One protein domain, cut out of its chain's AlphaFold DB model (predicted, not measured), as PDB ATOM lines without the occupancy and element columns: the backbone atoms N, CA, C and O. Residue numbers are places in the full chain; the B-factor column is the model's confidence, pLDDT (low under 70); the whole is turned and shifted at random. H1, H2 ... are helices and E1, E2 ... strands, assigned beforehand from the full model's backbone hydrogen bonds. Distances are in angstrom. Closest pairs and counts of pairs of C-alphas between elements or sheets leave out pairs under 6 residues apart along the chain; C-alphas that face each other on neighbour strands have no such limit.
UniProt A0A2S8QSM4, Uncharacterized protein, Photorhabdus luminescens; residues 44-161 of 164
ATOM      1  N   SER A  44      -3.548  -5.242 -31.192       83.19
ATOM      2  CA  SER A  44      -4.994  -5.457 -31.074       83.19
ATOM      3  C   SER A  44      -5.551  -6.016 -32.376       83.19
ATOM      4  O   SER A  44      -5.038  -5.727 -33.460       83.19
ATOM      5  N   GLY A  45      -6.632  -6.795 -32.279       86.88
ATOM      6  CA  GLY A  45      -7.299  -7.342 -33.460       86.88
ATOM      7  C   GLY A  45      -7.725  -6.252 -34.447       86.88
ATOM      8  O   GLY A  45      -7.551  -6.420 -35.644       86.88
ATOM      9  N   VAL A  46      -8.186  -5.100 -33.950       90.75
ATOM     10  CA  VAL A  46      -8.630  -3.977 -34.792       90.75
ATOM     11  C   VAL A  46      -7.472  -3.358 -35.576       90.75
ATOM     12  O   VAL A  46      -7.645  -3.047 -36.749       90.75
ATOM     13  N   ILE A  47      -6.286  -3.212 -34.975       90.69
ATOM     14  CA  ILE A  47      -5.105  -2.688 -35.687       90.69
ATOM     15  C   ILE A  47      -4.725  -3.619 -36.843       90.69
ATOM     16  O   ILE A  47      -4.450  -3.152 -37.950       90.69
ATOM     17  N   ASN A  48      -4.772  -4.931 -36.613       91.06
ATOM     18  CA  ASN A  48      -4.563  -5.906 -37.674       91.06
ATOM     19  C   ASN A  48      -5.628  -5.795 -38.777       91.06
ATOM     20  O   ASN A  48      -5.298  -5.793 -39.960       91.06
ATOM     21  N   ASP A  49      -6.902  -5.666 -38.410       94.75
ATOM     22  CA  ASP A  49      -7.986  -5.541 -39.387       94.75
ATOM     23  C   ASP A  49      -7.832  -4.263 -40.237       94.75
ATOM     24  O   ASP A  49      -8.010  -4.313 -41.452       94.75
ATOM     25  N   CYS A  50      -7.426  -3.134 -39.636       94.38
ATOM     26  CA  CYS A  50      -7.081  -1.899 -40.356       94.38
ATOM     27  C   CYS A  50      -5.966  -2.129 -41.382       94.38
ATOM     28  O   CYS A  50      -6.039  -1.645 -42.513       94.38
ATOM     29  N   TRP A  51      -4.927  -2.866 -40.995       92.88
ATOM     30  CA  TRP A  51      -3.809  -3.185 -41.876       92.88
ATOM     31  C   TRP A  51      -4.237  -4.036 -43.072       92.88
ATOM     32  O   TRP A  51      -3.894  -3.730 -44.217       92.88
ATOM     33  N   VAL A  52      -5.046  -5.067 -42.818       96.12
ATOM     34  CA  VAL A  52      -5.639  -5.902 -43.869       96.12
ATOM     35  C   VAL A  52      -6.518  -5.058 -44.789       96.12
ATOM     36  O   VAL A  52      -6.387  -5.173 -46.006       96.12
ATOM     37  N   LEU A  53      -7.347  -4.164 -44.244       97.50
ATOM     38  CA  LEU A  53      -8.181  -3.246 -45.026       97.50
ATOM     39  C   LEU A  53      -7.350  -2.333 -45.934       97.50
ATOM     40  O   LEU A  53      -7.681  -2.182 -47.106       97.50
ATOM     41  N   GLY A  54      -6.228  -1.798 -45.444       95.50
ATOM     42  CA  GLY A  54      -5.290  -1.045 -46.280       95.50
ATOM     43  C   GLY A  54      -4.777  -1.870 -47.463       95.50
ATOM     44  O   GLY A  54      -4.677  -1.366 -48.580       95.50
ATOM     45  N   GLY A  55      -4.513  -3.163 -47.248       95.56
ATOM     46  CA  GLY A  55      -4.182  -4.110 -48.310       95.56
ATOM     47  C   GLY A  55      -5.337  -4.395 -49.279       95.56
ATOM     48  O   GLY A  55      -5.111  -4.500 -50.485       95.56
ATOM     49  N   ILE A  56      -6.558  -4.482 -48.754       98.12
ATOM     50  CA  ILE A  56      -7.778  -4.753 -49.516       98.12
ATOM     51  C   ILE A  56      -8.078  -3.604 -50.478       98.12
ATOM     52  O   ILE A  56      -8.297  -3.865 -51.659       98.12
ATOM     53  N   HIS A  57      -8.021  -2.356 -49.998       98.00
ATOM     54  CA  HIS A  57      -8.324  -1.155 -50.786       98.00
ATOM     55  C   HIS A  57      -7.319  -0.869 -51.904       98.00
ATOM     56  O   HIS A  57      -7.665  -0.219 -52.883       98.00
ATOM     57  N   ARG A  58      -6.082  -1.365 -51.788       96.19
ATOM     58  CA  ARG A  58      -5.089  -1.311 -52.877       96.19
ATOM     59  C   ARG A  58      -5.137  -2.525 -53.812       96.19
ATOM     60  O   ARG A  58      -4.237  -2.680 -54.632       96.19
ATOM     61  N   HIS A  59      -6.100  -3.425 -53.613       97.31
ATOM     62  CA  HIS A  59      -6.261  -4.678 -54.360       97.31
ATOM     63  C   HIS A  59      -5.008  -5.564 -54.393       97.31
ATOM     64  O   HIS A  59      -4.745  -6.243 -55.383       97.31
ATOM     65  N   ALA A  60      -4.199  -5.539 -53.331       95.62
ATOM     66  CA  ALA A  60      -2.941  -6.276 -53.313       95.62
ATOM     67  C   ALA A  60      -3.171  -7.781 -53.200       95.62
ATOM     68  O   ALA A  60      -4.047  -8.221 -52.470       95.62
ATOM     69  N   ASP A  61      -2.295  -8.580 -53.804       95.75
ATOM     70  CA  ASP A  61      -2.253 -10.014 -53.523       95.75
ATOM     71  C   ASP A  61      -1.778 -10.268 -52.086       95.75
ATOM     72  O   ASP A  61      -0.822  -9.642 -51.607       95.75
ATOM     73  N   PHE A  62      -2.415 -11.210 -51.390       95.25
ATOM     74  CA  PHE A  62      -2.039 -11.622 -50.037       95.25
ATOM     75  C   PHE A  62      -1.484 -13.040 -50.063       95.25
ATOM     76  O   PHE A  62      -2.196 -13.994 -50.354       95.25
ATOM     77  N   HIS A  63      -0.211 -13.191 -49.734       93.31
ATOM     78  CA  HIS A  63       0.476 -14.469 -49.717       93.31
ATOM     79  C   HIS A  63       0.469 -14.998 -48.286       93.31
ATOM     80  O   HIS A  63       0.995 -14.355 -47.372       93.31
ATOM     81  N   LEU A  64      -0.136 -16.164 -48.096       92.19
ATOM     82  CA  LEU A  64      -0.201 -16.826 -46.804       92.19
ATOM     83  C   LEU A  64       1.098 -17.597 -46.565       92.19
ATOM     84  O   LEU A  64       1.394 -18.554 -47.280       92.19
ATOM     85  N   MET A  65       1.872 -17.155 -45.574       90.00
ATOM     86  CA  MET A  65       3.161 -17.763 -45.222       90.00
ATOM     87  C   MET A  65       3.018 -18.888 -44.199       90.00
ATOM     88  O   MET A  65       3.817 -19.822 -44.198       90.00
ATOM     89  N   SER A  66       1.995 -18.811 -43.349       87.31
ATOM     90  CA  SER A  66       1.712 -19.837 -42.352       87.31
ATOM     91  C   SER A  66       0.837 -20.938 -42.901       87.31
ATOM     92  O   SER A  66      -0.130 -20.707 -43.626       87.31
ATOM     93  N   THR A  67       1.104 -22.149 -42.448       85.06
ATOM     94  CA  THR A  67       0.225 -23.275 -42.711       85.06
ATOM     95  C   THR A  67      -1.156 -23.031 -42.096       85.06
ATOM     96  O   THR A  67      -1.264 -22.707 -40.912       85.06
ATOM     97  N   ALA A  68      -2.223 -23.222 -42.878       82.06
ATOM     98  CA  ALA A  68      -3.611 -23.117 -42.419       82.06
ATOM     99  C   ALA A  68      -4.024 -24.352 -41.591       82.06
ATOM    100  O   ALA A  68      -4.875 -25.136 -42.006       82.06
ATOM    101  N   ALA A  69      -3.372 -24.544 -40.444       83.00
ATOM    102  CA  ALA A  69      -3.665 -25.580 -39.458       83.00
ATOM    103  C   ALA A  69      -4.540 -25.012 -38.320       83.00
ATOM    104  O   ALA A  69      -4.438 -23.814 -38.046       83.00
ATOM    105  N   PRO A  70      -5.346 -25.835 -37.618       84.44
ATOM    106  CA  PRO A  70      -6.232 -25.374 -36.542       84.44
ATOM    107  C   PRO A  70      -5.556 -24.453 -35.517       84.44
ATOM    108  O   PRO A  70      -6.027 -23.341 -35.297       84.44
ATOM    109  N   ALA A  71      -4.393 -24.849 -34.989       83.81
ATOM    110  CA  ALA A  71      -3.649 -24.081 -33.984       83.81
ATOM    111  C   ALA A  71      -3.138 -22.714 -34.486       83.81
ATOM    112  O   ALA A  71      -2.902 -21.801 -33.699       83.81
ATOM    113  N   ASN A  72      -2.994 -22.539 -35.804       85.44
ATOM    114  CA  ASN A  72      -2.617 -21.257 -36.408       85.44
ATOM    115  C   ASN A  72      -3.824 -20.344 -36.668       85.44
ATOM    116  O   ASN A  72      -3.647 -19.198 -37.081       85.44
ATOM    117  N   LEU A  73      -5.042 -20.844 -36.457       90.31
ATOM    118  CA  LEU A  73      -6.291 -20.174 -36.806       90.31
ATOM    119  C   LEU A  73      -7.186 -19.937 -35.577       90.31
ATOM    120  O   LEU A  73      -7.883 -18.925 -35.512       90.31
ATOM    121  N   TRP A  74      -7.134 -20.815 -34.579       91.06
ATOM    122  CA  TRP A  74      -7.932 -20.721 -33.360       91.06
ATOM    123  C   TRP A  74      -7.088 -21.033 -32.124       91.06
ATOM    124  O   TRP A  74      -6.375 -22.034 -32.085       91.06
ATOM    125  N   ASN A  75      -7.180 -20.172 -31.111       89.12
ATOM    126  CA  ASN A  75      -6.652 -20.442 -29.783       89.12
ATOM    127  C   ASN A  75      -7.732 -21.188 -28.985       89.12
ATOM    128  O   ASN A  75      -8.748 -20.602 -28.613       89.12
ATOM    129  N   HIS A  76      -7.526 -22.489 -28.768       86.25
ATOM    130  CA  HIS A  76      -8.473 -23.343 -28.046       86.25
ATOM    131  C   HIS A  76      -8.475 -23.108 -26.533       86.25
ATOM    132  O   HIS A  76      -9.502 -23.344 -25.908       86.25
ATOM    133  N   GLU A  77      -7.366 -22.631 -25.971       86.75
ATOM    134  CA  GLU A  77      -7.232 -22.348 -24.538       86.75
ATOM    135  C   GLU A  77      -8.030 -21.092 -24.169       86.75
ATOM    136  O   GLU A  77      -8.814 -21.088 -23.227       86.75
ATOM    137  N   GLU A  78      -7.895 -20.047 -24.985       87.62
ATOM    138  CA  GLU A  78      -8.447 -18.715 -24.709       87.62
ATOM    139  C   GLU A  78      -9.723 -18.397 -25.513       87.62
ATOM    140  O   GLU A  78     -10.324 -17.334 -25.368       87.62
ATOM    141  N   GLY A  79     -10.139 -19.293 -26.413       88.00
ATOM    142  CA  GLY A  79     -11.405 -19.188 -27.144       88.00
ATOM    143  C   GLY A  79     -11.484 -18.044 -28.162       88.00
ATOM    144  O   GLY A  79     -12.557 -17.463 -28.341       88.00
ATOM    145  N   TYR A  80     -10.383 -17.712 -28.847       90.12
ATOM    146  CA  TYR A  80     -10.358 -16.626 -29.836       90.12
ATOM    147  C   TYR A  80      -9.669 -16.977 -31.161       90.12
ATOM    148  O   TYR A  80      -8.817 -17.862 -31.247       90.12
ATOM    149  N   HIS A  81      -9.989 -16.223 -32.221       93.00
ATOM    150  CA  HIS A  81      -9.289 -16.311 -33.508       93.00
ATOM    151  C   HIS A  81      -7.860 -15.799 -33.416       93.00
ATOM    152  O   HIS A  81      -7.629 -14.619 -33.134       93.00
ATOM    153  N   VAL A  82      -6.904 -16.640 -33.795       91.75
ATOM    154  CA  VAL A  82      -5.554 -16.168 -34.098       91.75
ATOM    155  C   VAL A  82      -5.632 -15.146 -35.237       91.75
ATOM    156  O   VAL A  82      -6.475 -15.253 -36.130       91.75
ATOM    157  N   VAL A  83      -4.737 -14.156 -35.222       91.56
ATOM    158  CA  VAL A  83      -4.642 -13.084 -36.230       91.56
ATOM    159  C   VAL A  83      -4.797 -13.610 -37.659       91.56
ATOM    160  O   VAL A  83      -5.620 -13.095 -38.408       91.56
ATOM    161  N   THR A  84      -4.114 -14.702 -37.998       92.50
ATOM    162  CA  THR A  84      -4.175 -15.315 -39.330       92.50
ATOM    163  C   THR A  84      -5.578 -15.745 -39.753       92.50
ATOM    164  O   THR A  84      -5.953 -15.560 -40.910       92.50
ATOM    165  N   ALA A  85      -6.407 -16.252 -38.837       94.25
ATOM    166  CA  ALA A  85      -7.803 -16.535 -39.162       94.25
ATOM    167  C   ALA A  85      -8.592 -15.256 -39.433       94.25
ATOM    168  O   ALA A  85      -9.380 -15.227 -40.377       94.25
ATOM    169  N   ARG A  86      -8.363 -14.191 -38.655       95.50
ATOM    170  CA  ARG A  86      -9.022 -12.898 -38.886       95.50
ATOM    171  C   ARG A  86      -8.684 -12.351 -40.265       95.50
ATOM    172  O   ARG A  86      -9.597 -11.921 -40.963       95.50
ATOM    173  N   GLU A  87      -7.408 -12.395 -40.654       95.94
ATOM    174  CA  GLU A  87      -6.919 -11.964 -41.972       95.94
ATOM    175  C   GLU A  87      -7.634 -12.734 -43.090       95.94
ATOM    176  O   GLU A  87      -8.254 -12.135 -43.968       95.94
ATOM    177  N   ILE A  88      -7.626 -14.069 -43.022       96.38
ATOM    178  CA  ILE A  88      -8.240 -14.929 -44.040       96.38
ATOM    179  C   ILE A  88      -9.759 -14.717 -44.116       96.38
ATOM    180  O   ILE A  88     -10.312 -14.597 -45.210       96.38
ATOM    181  N   LEU A  89     -10.449 -14.665 -42.972       96.94
ATOM    182  CA  LEU A  89     -11.895 -14.438 -42.928       96.94
ATOM    183  C   LEU A  89     -12.262 -13.085 -43.543       96.94
ATOM    184  O   LEU A  89     -13.213 -13.021 -44.324       96.94
ATOM    185  N   GLY A  90     -11.499 -12.033 -43.234       97.44
ATOM    186  CA  GLY A  90     -11.667 -10.714 -43.837       97.44
ATOM    187  C   GLY A  90     -11.516 -10.765 -45.354       97.44
ATOM    188  O   GLY A  90     -12.420 -10.349 -46.073       97.44
ATOM    189  N   LEU A  91     -10.427 -11.352 -45.854       98.00
ATOM    190  CA  LEU A  91     -10.175 -11.484 -47.292       98.00
ATOM    191  C   LEU A  91     -11.327 -12.187 -48.017       98.00
ATOM    192  O   LEU A  91     -11.881 -11.645 -48.977       98.00
ATOM    193  N   LEU A  92     -11.740 -13.356 -47.523       97.06
ATOM    194  CA  LEU A  92     -12.841 -14.119 -48.114       97.06
ATOM    195  C   LEU A  92     -14.169 -13.350 -48.098       97.06
ATOM    196  O   LEU A  92     -14.990 -13.528 -48.994       97.06
ATOM    197  N   ASN A  93     -14.389 -12.499 -47.094       97.69
ATOM    198  CA  ASN A  93     -15.585 -11.666 -47.006       97.69
ATOM    199  C   ASN A  93     -15.538 -10.455 -47.951       97.69
ATOM    200  O   ASN A  93     -16.574 -10.040 -48.459       97.69
ATOM    201  N   PHE A  94     -14.354  -9.892 -48.204       98.25
ATOM    202  CA  PHE A  94     -14.173  -8.666 -48.991       98.25
ATOM    203  C   PHE A  94     -13.723  -8.923 -50.431       98.25
ATOM    204  O   PHE A  94     -12.968  -8.148 -51.013       98.25
ATOM    205  N   GLY A  95     -14.218 -10.007 -51.029       97.69
ATOM    206  CA  GLY A  95     -14.095 -10.238 -52.465       97.69
ATOM    207  C   GLY A  95     -12.799 -10.906 -52.913       97.69
ATOM    208  O   GLY A  95     -12.538 -10.948 -54.118       97.69
ATOM    209  N   TYR A  96     -11.997 -11.439 -51.991       98.38
ATOM    210  CA  TYR A  96     -10.807 -12.205 -52.341       98.38
ATOM    211  C   TYR A  96     -11.115 -13.691 -52.452       98.38
ATOM    212  O   TYR A  96     -11.924 -14.245 -51.708       98.38
ATOM    213  N   GLN A  97     -10.413 -14.354 -53.365       96.75
ATOM    214  CA  GLN A  97     -10.449 -15.802 -53.503       96.75
ATOM    215  C   GLN A  97      -9.066 -16.393 -53.294       96.75
ATOM    216  O   GLN A  97      -8.052 -15.817 -53.688       96.75
ATOM    217  N   ARG A  98      -9.053 -17.567 -52.668       94.06
ATOM    218  CA  ARG A  98      -7.852 -18.359 -52.435       94.06
ATOM    219  C   ARG A  98      -7.440 -19.077 -53.715       94.06
ATOM    220  O   ARG A  98      -8.243 -19.789 -54.308       94.06
ATOM    221  N   GLU A  99      -6.168 -18.987 -54.058       93.38
ATOM    222  CA  GLU A  99      -5.537 -19.687 -55.169       93.38
ATOM    223  C   GLU A  99      -4.259 -20.386 -54.704       93.38
ATOM    224  O   GLU A  99      -3.586 -19.934 -53.775       93.38
ATOM    225  N   LYS A 100      -3.903 -21.485 -55.374       89.50
ATOM    226  CA  LYS A 100      -2.613 -22.151 -55.189       89.50
ATOM    227  C   LYS A 100      -1.752 -21.896 -56.420       89.50
ATOM    228  O   LYS A 100      -2.113 -22.320 -57.514       89.50
ATOM    229  N   ARG A 101      -0.616 -21.220 -56.249       86.56
ATOM    230  CA  ARG A 101       0.346 -20.940 -57.328       86.56
ATOM    231  C   ARG A 101       1.739 -21.359 -56.877       86.56
ATOM    232  O   ARG A 101       2.214 -20.891 -55.851       86.56
ATOM    233  N   GLY A 102       2.373 -22.280 -57.607       80.88
ATOM    234  CA  GLY A 102       3.739 -22.733 -57.299       80.88
ATOM    235  C   GLY A 102       3.920 -23.266 -55.869       80.88
ATOM    236  O   GLY A 102       4.942 -23.012 -55.244       80.88
ATOM    237  N   GLY A 103       2.904 -23.935 -55.311       80.75
ATOM    238  CA  GLY A 103       2.929 -24.436 -53.929       80.75
ATOM    239  C   GLY A 103       2.594 -23.399 -52.850       80.75
ATOM    240  O   GLY A 103       2.367 -23.788 -51.709       80.75
ATOM    241  N   GLN A 104       2.478 -22.115 -53.197       85.81
ATOM    242  CA  GLN A 104       2.060 -21.056 -52.281       85.81
ATOM    243  C   GLN A 104       0.551 -20.827 -52.333       85.81
ATOM    244  O   GLN A 104      -0.076 -20.956 -53.387       85.81
ATOM    245  N   VAL A 105      -0.024 -20.450 -51.192       92.00
ATOM    246  CA  VAL A 105      -1.416 -20.008 -51.096       92.00
ATOM    247  C   VAL A 105      -1.454 -18.488 -51.209       92.00
ATOM    248  O   VAL A 105      -0.844 -17.783 -50.405       92.00
ATOM    249  N   ILE A 106      -2.177 -17.989 -52.208       94.81
ATOM    250  CA  ILE A 106      -2.311 -16.561 -52.499       94.81
ATOM    251  C   ILE A 106      -3.796 -16.217 -52.545       94.81
ATOM    252  O   ILE A 106      -4.574 -16.905 -53.201       94.81
ATOM    253  N   TYR A 107      -4.203 -15.159 -51.857       97.12
ATOM    254  CA  TYR A 107      -5.535 -14.585 -51.971       97.12
ATOM    255  C   TYR A 107      -5.474 -13.411 -52.937       97.12
ATOM    256  O   TYR A 107      -4.736 -12.454 -52.699       97.12
ATOM    257  N   THR A 108      -6.254 -13.489 -54.010       97.81
ATOM    258  CA  THR A 108      -6.305 -12.462 -55.059       97.81
ATOM    259  C   THR A 108      -7.685 -11.818 -55.091       97.81
ATOM    260  O   THR A 108      -8.694 -12.478 -54.816       97.81
ATOM    261  N   CYS A 109      -7.744 -10.520 -55.392       98.25
ATOM    262  CA  CYS A 109      -9.014  -9.806 -55.468       98.25
ATOM    263  C   CYS A 109      -9.790 -10.262 -56.711       98.25
ATOM    264  O   CYS A 109      -9.297 -10.162 -57.833       98.25
ATOM    265  N   LYS A 110     -11.007 -10.775 -56.514       98.06
ATOM    266  CA  LYS A 110     -11.915 -11.178 -57.600       98.06
ATOM    267  C   LYS A 110     -13.147 -10.296 -57.698       98.06
ATOM    268  O   LYS A 110     -13.753 -10.208 -58.758       98.06
ATOM    269  N   ASN A 111     -13.512  -9.641 -56.601       98.19
ATOM    270  CA  ASN A 111     -14.604  -8.685 -56.558       98.19
ATOM    271  C   ASN A 111     -14.096  -7.341 -56.028       98.19
ATOM    272  O   ASN A 111     -14.167  -7.062 -54.830       98.19
ATOM    273  N   TYR A 112     -13.615  -6.512 -56.955       98.06
ATOM    274  CA  TYR A 112     -13.107  -5.168 -56.681       98.06
ATOM    275  C   TYR A 112     -14.156  -4.287 -55.995       98.06
ATOM    276  O   TYR A 112     -13.855  -3.662 -54.988       98.06
ATOM    277  N   SER A 113     -15.424  -4.342 -56.425       97.94
ATOM    278  CA  SER A 113     -16.497  -3.556 -55.792       97.94
ATOM    279  C   SER A 113     -16.701  -3.914 -54.315       97.94
ATOM    280  O   SER A 113     -16.976  -3.038 -53.495       97.94
ATOM    281  N   SER A 114     -16.566  -5.196 -53.959       97.94
ATOM    282  CA  SER A 114     -16.635  -5.632 -52.562       97.94
ATOM    283  C   SER A 114     -15.412  -5.193 -51.758       97.94
ATOM    284  O   SER A 114     -15.566  -4.869 -50.581       97.94
ATOM    285  N   ALA A 115     -14.227  -5.198 -52.369       98.25
ATOM    286  CA  ALA A 115     -12.996  -4.735 -51.739       98.25
ATOM    287  C   ALA A 115     -13.033  -3.217 -51.491       98.25
ATOM    288  O   ALA A 115     -12.706  -2.762 -50.399       98.25
ATOM    289  N   ASP A 116     -13.528  -2.439 -52.453       98.00
ATOM    290  CA  ASP A 116     -13.636  -0.977 -52.359       98.00
ATOM    291  C   ASP A 116     -14.585  -0.528 -51.245       98.00
ATOM    292  O   ASP A 116     -14.364   0.495 -50.601       98.00
ATOM    293  N   LYS A 117     -15.633  -1.317 -50.983       97.81
ATOM    294  CA  LYS A 117     -16.624  -1.066 -49.922       97.81
ATOM    295  C   LYS A 117     -16.227  -1.649 -48.565       97.81
ATOM    296  O   LYS A 117     -16.985  -1.507 -47.598       97.81
ATOM    297  N   ALA A 118     -15.093  -2.343 -48.479       98.00
ATOM    298  CA  ALA A 118     -14.633  -2.918 -47.227       98.00
ATOM    299  C   ALA A 118     -14.425  -1.813 -46.181       98.00
ATOM    300  O   ALA A 118     -14.011  -0.703 -46.487       98.00
ATOM    301  N   SER A 119     -14.767  -2.093 -44.930       97.94
ATOM    302  CA  SER A 119     -14.583  -1.140 -43.835       97.94
ATOM    303  C   SER A 119     -14.570  -1.866 -42.497       97.94
ATOM    304  O   SER A 119     -14.933  -3.043 -42.400       97.94
ATOM    305  N   LEU A 120     -14.154  -1.160 -41.446       96.81
ATOM    306  CA  LEU A 120     -14.024  -1.730 -40.105       96.81
ATOM    307  C   LEU A 120     -15.348  -2.219 -39.519       96.81
ATOM    308  O   LEU A 120     -15.356  -3.219 -38.807       96.81
ATOM    309  N   LEU A 121     -16.471  -1.556 -39.811       96.88
ATOM    310  CA  LEU A 121     -17.768  -1.952 -39.259       96.88
ATOM    311  C   LEU A 121     -18.223  -3.333 -39.785       96.88
ATOM    312  O   LEU A 121     -18.449  -4.220 -38.958       96.88
ATOM    313  N   PRO A 122     -18.290  -3.583 -41.109       96.88
ATOM    314  CA  PRO A 122     -18.495  -4.922 -41.658       96.88
ATOM    315  C   PRO A 122     -17.484  -5.953 -41.150       96.88
ATOM    316  O   PRO A 122     -17.871  -7.081 -40.854       96.88
ATOM    317  N   TYR A 123     -16.210  -5.573 -40.997       97.44
ATOM    318  CA  TYR A 123     -15.172  -6.465 -40.468       97.44
ATOM    319  C   TYR A 123     -15.489  -6.884 -39.026       97.44
ATOM    320  O   TYR A 123     -15.497  -8.068 -38.697       97.44
ATOM    321  N   ASN A 124     -15.829  -5.928 -38.162       96.06
ATOM    322  CA  ASN A 124     -16.187  -6.185 -36.772       96.06
ATOM    323  C   ASN A 124     -17.447  -7.062 -36.659       96.06
ATOM    324  O   ASN A 124     -17.477  -7.995 -35.860       96.06
ATOM    325  N   ILE A 125     -18.469  -6.807 -37.485       97.44
ATOM    326  CA  ILE A 125     -19.683  -7.638 -37.547       97.44
ATOM    327  C   ILE A 125     -19.331  -9.075 -37.950       97.44
ATOM    328  O   ILE A 125     -19.780 -10.023 -37.303       97.44
ATOM    329  N   LEU A 126     -18.491  -9.245 -38.974       97.00
ATOM    330  CA  LEU A 126     -17.996 -10.550 -39.406       97.00
ATOM    331  C   LEU A 126     -17.271 -11.278 -38.267       97.00
ATOM    332  O   LEU A 126     -17.559 -12.446 -38.017       97.00
ATOM    333  N   MET A 127     -16.369 -10.596 -37.556       96.25
ATOM    334  CA  MET A 127     -15.600 -11.196 -36.460       96.25
ATOM    335  C   MET A 127     -16.489 -11.579 -35.274       96.25
ATOM    336  O   MET A 127     -16.321 -12.659 -34.718       96.25
ATOM    337  N   LYS A 128     -17.490 -10.760 -34.927       95.62
ATOM    338  CA  LYS A 128     -18.492 -11.107 -33.902       95.62
ATOM    339  C   LYS A 128     -19.353 -12.303 -34.305       95.62
ATOM    340  O   LYS A 128     -19.689 -13.137 -33.473       95.62
ATOM    341  N   LYS A 129     -19.709 -12.426 -35.583       96.56
ATOM    342  CA  LYS A 129     -20.419 -13.613 -36.070       96.56
ATOM    343  C   LYS A 129     -19.529 -14.855 -35.999       96.56
ATOM    344  O   LYS A 129     -19.975 -15.899 -35.540       96.56
ATOM    345  N   ALA A 130     -18.278 -14.730 -36.434       95.00
ATOM    346  CA  ALA A 130     -17.319 -15.826 -36.428       95.00
ATOM    347  C   ALA A 130     -16.983 -16.287 -35.001       95.00
ATOM    348  O   ALA A 130     -16.848 -17.486 -34.782       95.00
ATOM    349  N   ILE A 131     -16.869 -15.375 -34.024       93.12
ATOM    350  CA  ILE A 131     -16.569 -15.762 -32.635       93.12
ATOM    351  C   ILE A 131     -17.719 -16.575 -32.034       93.12
ATOM    352  O   ILE A 131     -17.473 -17.585 -31.388       93.12
ATOM    353  N   GLY A 132     -18.972 -16.215 -32.341       91.94
ATOM    354  CA  GLY A 132     -20.150 -16.983 -31.923       91.94
ATOM    355  C   GLY A 132     -20.227 -18.389 -32.532       91.94
ATOM    356  O   GLY A 132     -20.912 -19.250 -31.995       91.94
ATOM    357  N   GLN A 133     -19.511 -18.639 -33.631       91.62
ATOM    358  CA  GLN A 133     -19.368 -19.965 -34.243       91.62
ATOM    359  C   GLN A 133     -18.210 -20.780 -33.637       91.62
ATOM    360  O   GLN A 133     -18.098 -21.979 -33.908       91.62
ATOM    361  N   GLY A 134     -17.331 -20.160 -32.846       90.88
ATOM    362  CA  GLY A 134     -16.192 -20.834 -32.229       90.88
ATOM    363  C   GLY A 134     -15.262 -21.505 -33.256       90.88
ATOM    364  O   GLY A 134     -15.090 -20.987 -34.368       90.88
ATOM    365  N   PRO A 135     -14.710 -22.694 -32.945       87.94
ATOM    366  CA  PRO A 135     -13.844 -23.452 -33.853       87.94
ATOM    367  C   PRO A 135     -14.462 -23.755 -35.227       87.94
ATOM    368  O   PRO A 135     -13.749 -23.816 -36.225       87.94
ATOM    369  N   SER A 136     -15.792 -23.871 -35.329       88.38
ATOM    370  CA  SER A 136     -16.452 -24.161 -36.613       88.38
ATOM    371  C   SER A 136     -16.268 -23.047 -37.658       88.38
ATOM    372  O   SER A 136     -16.326 -23.290 -38.865       88.38
ATOM    373  N   SER A 137     -15.969 -21.821 -37.212       90.75
ATOM    374  CA  SER A 137     -15.713 -20.677 -38.098       90.75
ATOM    375  C   SER A 137     -14.459 -20.844 -38.966       90.75
ATOM    376  O   SER A 137     -14.384 -20.259 -40.053       90.75
ATOM    377  N   ILE A 138     -13.488 -21.650 -38.519       89.06
ATOM    378  CA  ILE A 138     -12.207 -21.843 -39.206       89.06
ATOM    379  C   ILE A 138     -12.151 -23.134 -40.026       89.06
ATOM    380  O   ILE A 138     -11.248 -23.282 -40.841       89.06
ATOM    381  N   THR A 139     -13.115 -24.048 -39.886       84.38
ATOM    382  CA  THR A 139     -13.063 -25.385 -40.507       84.38
ATOM    383  C   THR A 139     -12.897 -25.323 -42.025       84.38
ATOM    384  O   THR A 139     -12.096 -26.050 -42.602       84.38
ATOM    385  N   LYS A 140     -13.594 -24.393 -42.690       82.12
ATOM    386  CA  LYS A 140     -13.479 -24.172 -44.145       82.12
ATOM    387  C   LYS A 140     -12.149 -23.536 -44.580       82.12
ATOM    388  O   LYS A 140     -11.831 -23.523 -45.770       82.12
ATOM    389  N   LEU A 141     -11.413 -22.945 -43.639       86.69
ATOM    390  CA  LEU A 141     -10.121 -22.307 -43.886       86.69
ATOM    391  C   LEU A 141      -8.985 -23.329 -43.871       86.69
ATOM    392  O   LEU A 141      -7.991 -23.122 -44.569       86.69
ATOM    393  N   ILE A 142      -9.143 -24.404 -43.091       81.31
ATOM    394  CA  ILE A 142      -8.119 -25.427 -42.896       81.31
ATOM    395  C   ILE A 142      -7.770 -26.055 -44.241       81.31
ATOM    396  O   ILE A 142      -8.634 -26.443 -45.036       81.31
ATOM    397  N   PHE A 143      -6.471 -26.109 -44.508       71.62
ATOM    398  CA  PHE A 143      -5.958 -26.791 -45.679       71.62
ATOM    399  C   PHE A 143      -5.769 -28.270 -45.360       71.62
ATOM    400  O   PHE A 143      -5.150 -28.617 -44.353       71.62
ATOM    401  N   GLU A 144      -6.247 -29.127 -46.257       65.06
ATOM    402  CA  GLU A 144      -5.972 -30.554 -46.199       65.06
ATOM    403  C   GLU A 144      -4.509 -30.787 -46.593       65.06
ATOM    404  O   GLU A 144      -4.165 -30.944 -47.762       65.06
ATOM    405  N   GLN A 145      -3.615 -30.707 -45.608       57.94
ATOM    406  CA  GLN A 145      -2.190 -30.980 -45.814       57.94
ATOM    407  C   GLN A 145      -1.935 -32.457 -46.108       57.94
ATOM    408  O   GLN A 145      -0.986 -32.791 -46.810       57.94
ATOM    409  N   VAL A 146      -2.803 -33.315 -45.572       58.25
ATOM    410  CA  VAL A 146      -2.802 -34.765 -45.726       58.25
ATOM    411  C   VAL A 146      -4.217 -35.171 -46.105       58.25
ATOM    412  O   VAL A 146      -5.162 -34.789 -45.417       58.25
ATOM    413  N   THR A 147      -4.371 -35.911 -47.199       62.84
ATOM    414  CA  THR A 147      -5.673 -36.418 -47.651       62.84
ATOM    415  C   THR A 147      -6.384 -37.170 -46.520       62.84
ATOM    416  O   THR A 147      -5.796 -38.064 -45.922       62.84
ATOM    417  N   GLY A 148      -7.633 -36.806 -46.225       63.62
ATOM    418  CA  GLY A 148      -8.450 -37.367 -45.144       63.62
ATOM    419  C   GLY A 148      -8.419 -36.567 -43.836       63.62
ATOM    420  O   GLY A 148      -9.345 -36.687 -43.037       63.62
ATOM    421  N   PHE A 149      -7.426 -35.696 -43.628       65.62
ATOM    422  CA  PHE A 149      -7.243 -34.970 -42.361       65.62
ATOM    423  C   PHE A 149      -8.386 -33.995 -42.054       65.62
ATOM    424  O   PHE A 149      -8.781 -33.813 -40.905       65.62
ATOM    425  N   ASN A 150      -8.952 -33.365 -43.084       65.00
ATOM    426  CA  ASN A 150     -10.068 -32.441 -42.889       65.00
ATOM    427  C   ASN A 150     -11.348 -33.163 -42.454       65.00
ATOM    428  O   ASN A 150     -12.144 -32.587 -41.710       65.00
ATOM    429  N   GLU A 151     -11.552 -34.394 -42.917       68.75
ATOM    430  CA  GLU A 151     -12.692 -35.210 -42.507       68.75
ATOM    431  C   GLU A 151     -12.505 -35.702 -41.072       68.75
ATOM    432  O   GLU A 151     -13.412 -35.559 -40.257       68.75
ATOM    433  N   GLU A 152     -11.290 -36.130 -40.726       68.44
ATOM    434  CA  GLU A 152     -10.918 -36.500 -39.361       68.44
ATOM    435  C   GLU A 152     -11.197 -35.355 -38.374       68.44
ATOM    436  O   GLU A 152     -11.904 -35.564 -37.392       68.44
ATOM    437  N   ILE A 153     -10.780 -34.119 -38.694       65.69
ATOM    438  CA  ILE A 153     -11.090 -32.910 -37.905       65.69
ATOM    439  C   ILE A 153     -12.598 -32.696 -37.744       65.69
ATOM    440  O   ILE A 153     -13.057 -32.371 -36.652       65.69
ATOM    441  N   ARG A 154     -13.384 -32.833 -38.819       66.31
ATOM    442  CA  ARG A 154     -14.844 -32.628 -38.757       66.31
ATOM    443  C   ARG A 154     -15.530 -33.648 -37.861       66.31
ATOM    444  O   ARG A 154     -16.508 -33.308 -37.204       66.31
ATOM    445  N   THR A 155     -15.034 -34.878 -37.877       74.75
ATOM    446  CA  THR A 155     -15.567 -35.989 -37.085       74.75
ATOM    447  C   THR A 155     -14.962 -36.078 -35.685       74.75
ATOM    448  O   THR A 155     -15.405 -36.900 -34.887       74.75
ATOM    449  N   PHE A 156     -13.962 -35.246 -35.377       74.06
ATOM    450  CA  PHE A 156     -13.257 -35.284 -34.106       74.06
ATOM    451  C   PHE A 156     -14.166 -34.809 -32.969       74.06
ATOM    452  O   PHE A 156     -14.710 -33.702 -32.998       74.06
ATOM    453  N   ASP A 157     -14.311 -35.642 -31.941       76.88
ATOM    454  CA  ASP A 157     -15.074 -35.296 -30.749       76.88
ATOM    455  C   ASP A 157     -14.260 -34.369 -29.841       76.88
ATOM    456  O   ASP A 157     -13.438 -34.801 -29.031       76.88
ATOM    457  N   TYR A 158     -14.516 -33.070 -29.954       68.25
ATOM    458  CA  TYR A 158     -13.851 -32.048 -29.150       68.25
ATOM    459  C   TYR A 158     -14.163 -32.131 -27.648       68.25
ATOM    460  O   TYR A 158     -13.426 -31.539 -26.863       68.25
ATOM    461  N   SER A 159     -15.201 -32.869 -27.228       67.81
ATOM    462  CA  SER A 159     -15.489 -33.093 -25.804       67.81
ATOM    463  C   SER A 159     -14.491 -34.049 -25.136       67.81
ATOM    464  O   SER A 159     -14.379 -34.079 -23.911       67.81
ATOM    465  N   SER A 160     -13.714 -34.784 -25.940       68.56
ATOM    466  CA  SER A 160     -12.671 -35.701 -25.473       68.56
ATOM    467  C   SER A 160     -11.361 -35.008 -25.070       68.56
ATOM    468  O   SER A 160     -10.492 -35.635 -24.455       68.56
ATOM    469  N   LEU A 161     -11.195 -33.719 -25.387       68.06
ATOM    470  CA  LEU A 161     -10.004 -32.959 -25.017       68.06
ATOM    471  C   LEU A 161     -10.076 -32.600 -23.530       68.06
ATOM    472  O   LEU A 161     -10.863 -31.752 -23.115       68.06
TER     473      LEU A 161
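AT A GLANCE: This is residues 44 to 161 of the 164 residues of an uncharacterized protein of Photorhabdus luminescens (UniProt A0A2S8QSM4). Helix H3 makes the core: a small three-stranded sheet covers one side of it, and the two longest helices, H1 and H5, pack on it elsewhere, H5 crossing it steeply. Short H2 packs near the start of H3 and short H4 on the end of H1, while H7 lies off at one end of the longest axis, beyond a long link. You are reading 118 printed residues with seven named helices and three named strands, in the order H1 E1 H2 H3 E2 E3 H4 H5 H6 H7. The sheet runs E1 E3 E2, antiparallel, and the class is mixed, helices and strands. The whole is compact, with a radius of gyration of the C-alphas of 14.5 A and spans of 44 by 33 by 20 A.

HOW THE PARTS SIT: Start at the sheet, where the inner strand E3, residues 104 to 109, has the edge strands E1, residues 62 to 64, and E2, residues 96 to 101, as antiparallel neighbours. Between E1 and E3, look at N 62 and O 107, 2.9 A apart and within hydrogen-bond range. E2 and E3 form a hairpin; its N 99 and O 106 are within hydrogen-bond range at 2.8 A. H3, residues 83 to 93, is on the sheet at a height of 9.4 A, in two layers, a helix on one face of a sheet. It runs slantwise to the strands, at 45 degrees to E1 on the local plane. With H2, residues 70 to 73, it forms the split strand-helix-strand unit E1, H2 H3, E2, two strands running the same way with E3 between them; the crossover is right-handed. H2 touches H3, the closest C-alphas being those of Leu 73 and Ala 85, 4.6 A apart. H1, residues 45 to 57, touches H3 at a steep tilt of 40 degrees, the same way, the closest C-alphas being those of Val 52 and Glu 87, 6.5 A apart. H1 only grazes the sheet, with residues 52 to 57. H5, residues 120 to 132, only just touches H3, with 3 pairs of C-alphas within 8 A, the closest those of Gly 90 and Tyr 123 at 6.5 A. With its residues 120 to 123 alone H5 touches H1, the closest C-alphas being those of Cys 50 and Leu 120, 6.9 A apart. H4, residues 112 to 116, touches H1, with the C-alphas of His 57 and Asp 116 closest at 5.5 A. H6, residues 134 to 137, is close to H5 but not clearly touching, with the C-alphas of Ala 130 and Ser 137 closest at 5.4 A. H7, residues 149 to 155, is apart from H5 and H6, for instance. Every O i to N i+4 pair is within hydrogen-bond range in H1, H3, H4, H5 and H7; H2 and H6 are too short for such a pair.

IN THESE COORDINATES: Find C-alpha 104 at (2.060, -21.056, -52.281); from there E3 runs 16.1 A to C-alpha 109. E2 spans 15.0 A and E1 6.4 A. H3 covers 15.4 A, and H1 and H5 18.4 A each. Find H1 beginning at C-alpha 45, (-7.299, -7.342, -33.460). H2 spans 5.2 A, H4 6.0 A and H6 5.9 A. H7 runs 9.9 A and ends at C-alpha 155, (-15.567, -35.989, -37.085).

THE WHOLE: The two C-alphas farthest apart, those of Arg 58 and Ser 160, are 44.6 A apart. The printed part has no cut. The link from H6 to H7 is long, with 11 residues; the link from H2 to H3 is short, and in it residues 74 to 75 pair with residues 80 to 81, antiparallel. Mean pLDDT of the printed part is 88.6, but look for values under 70 at residues 144 to 154 and 158 to 161.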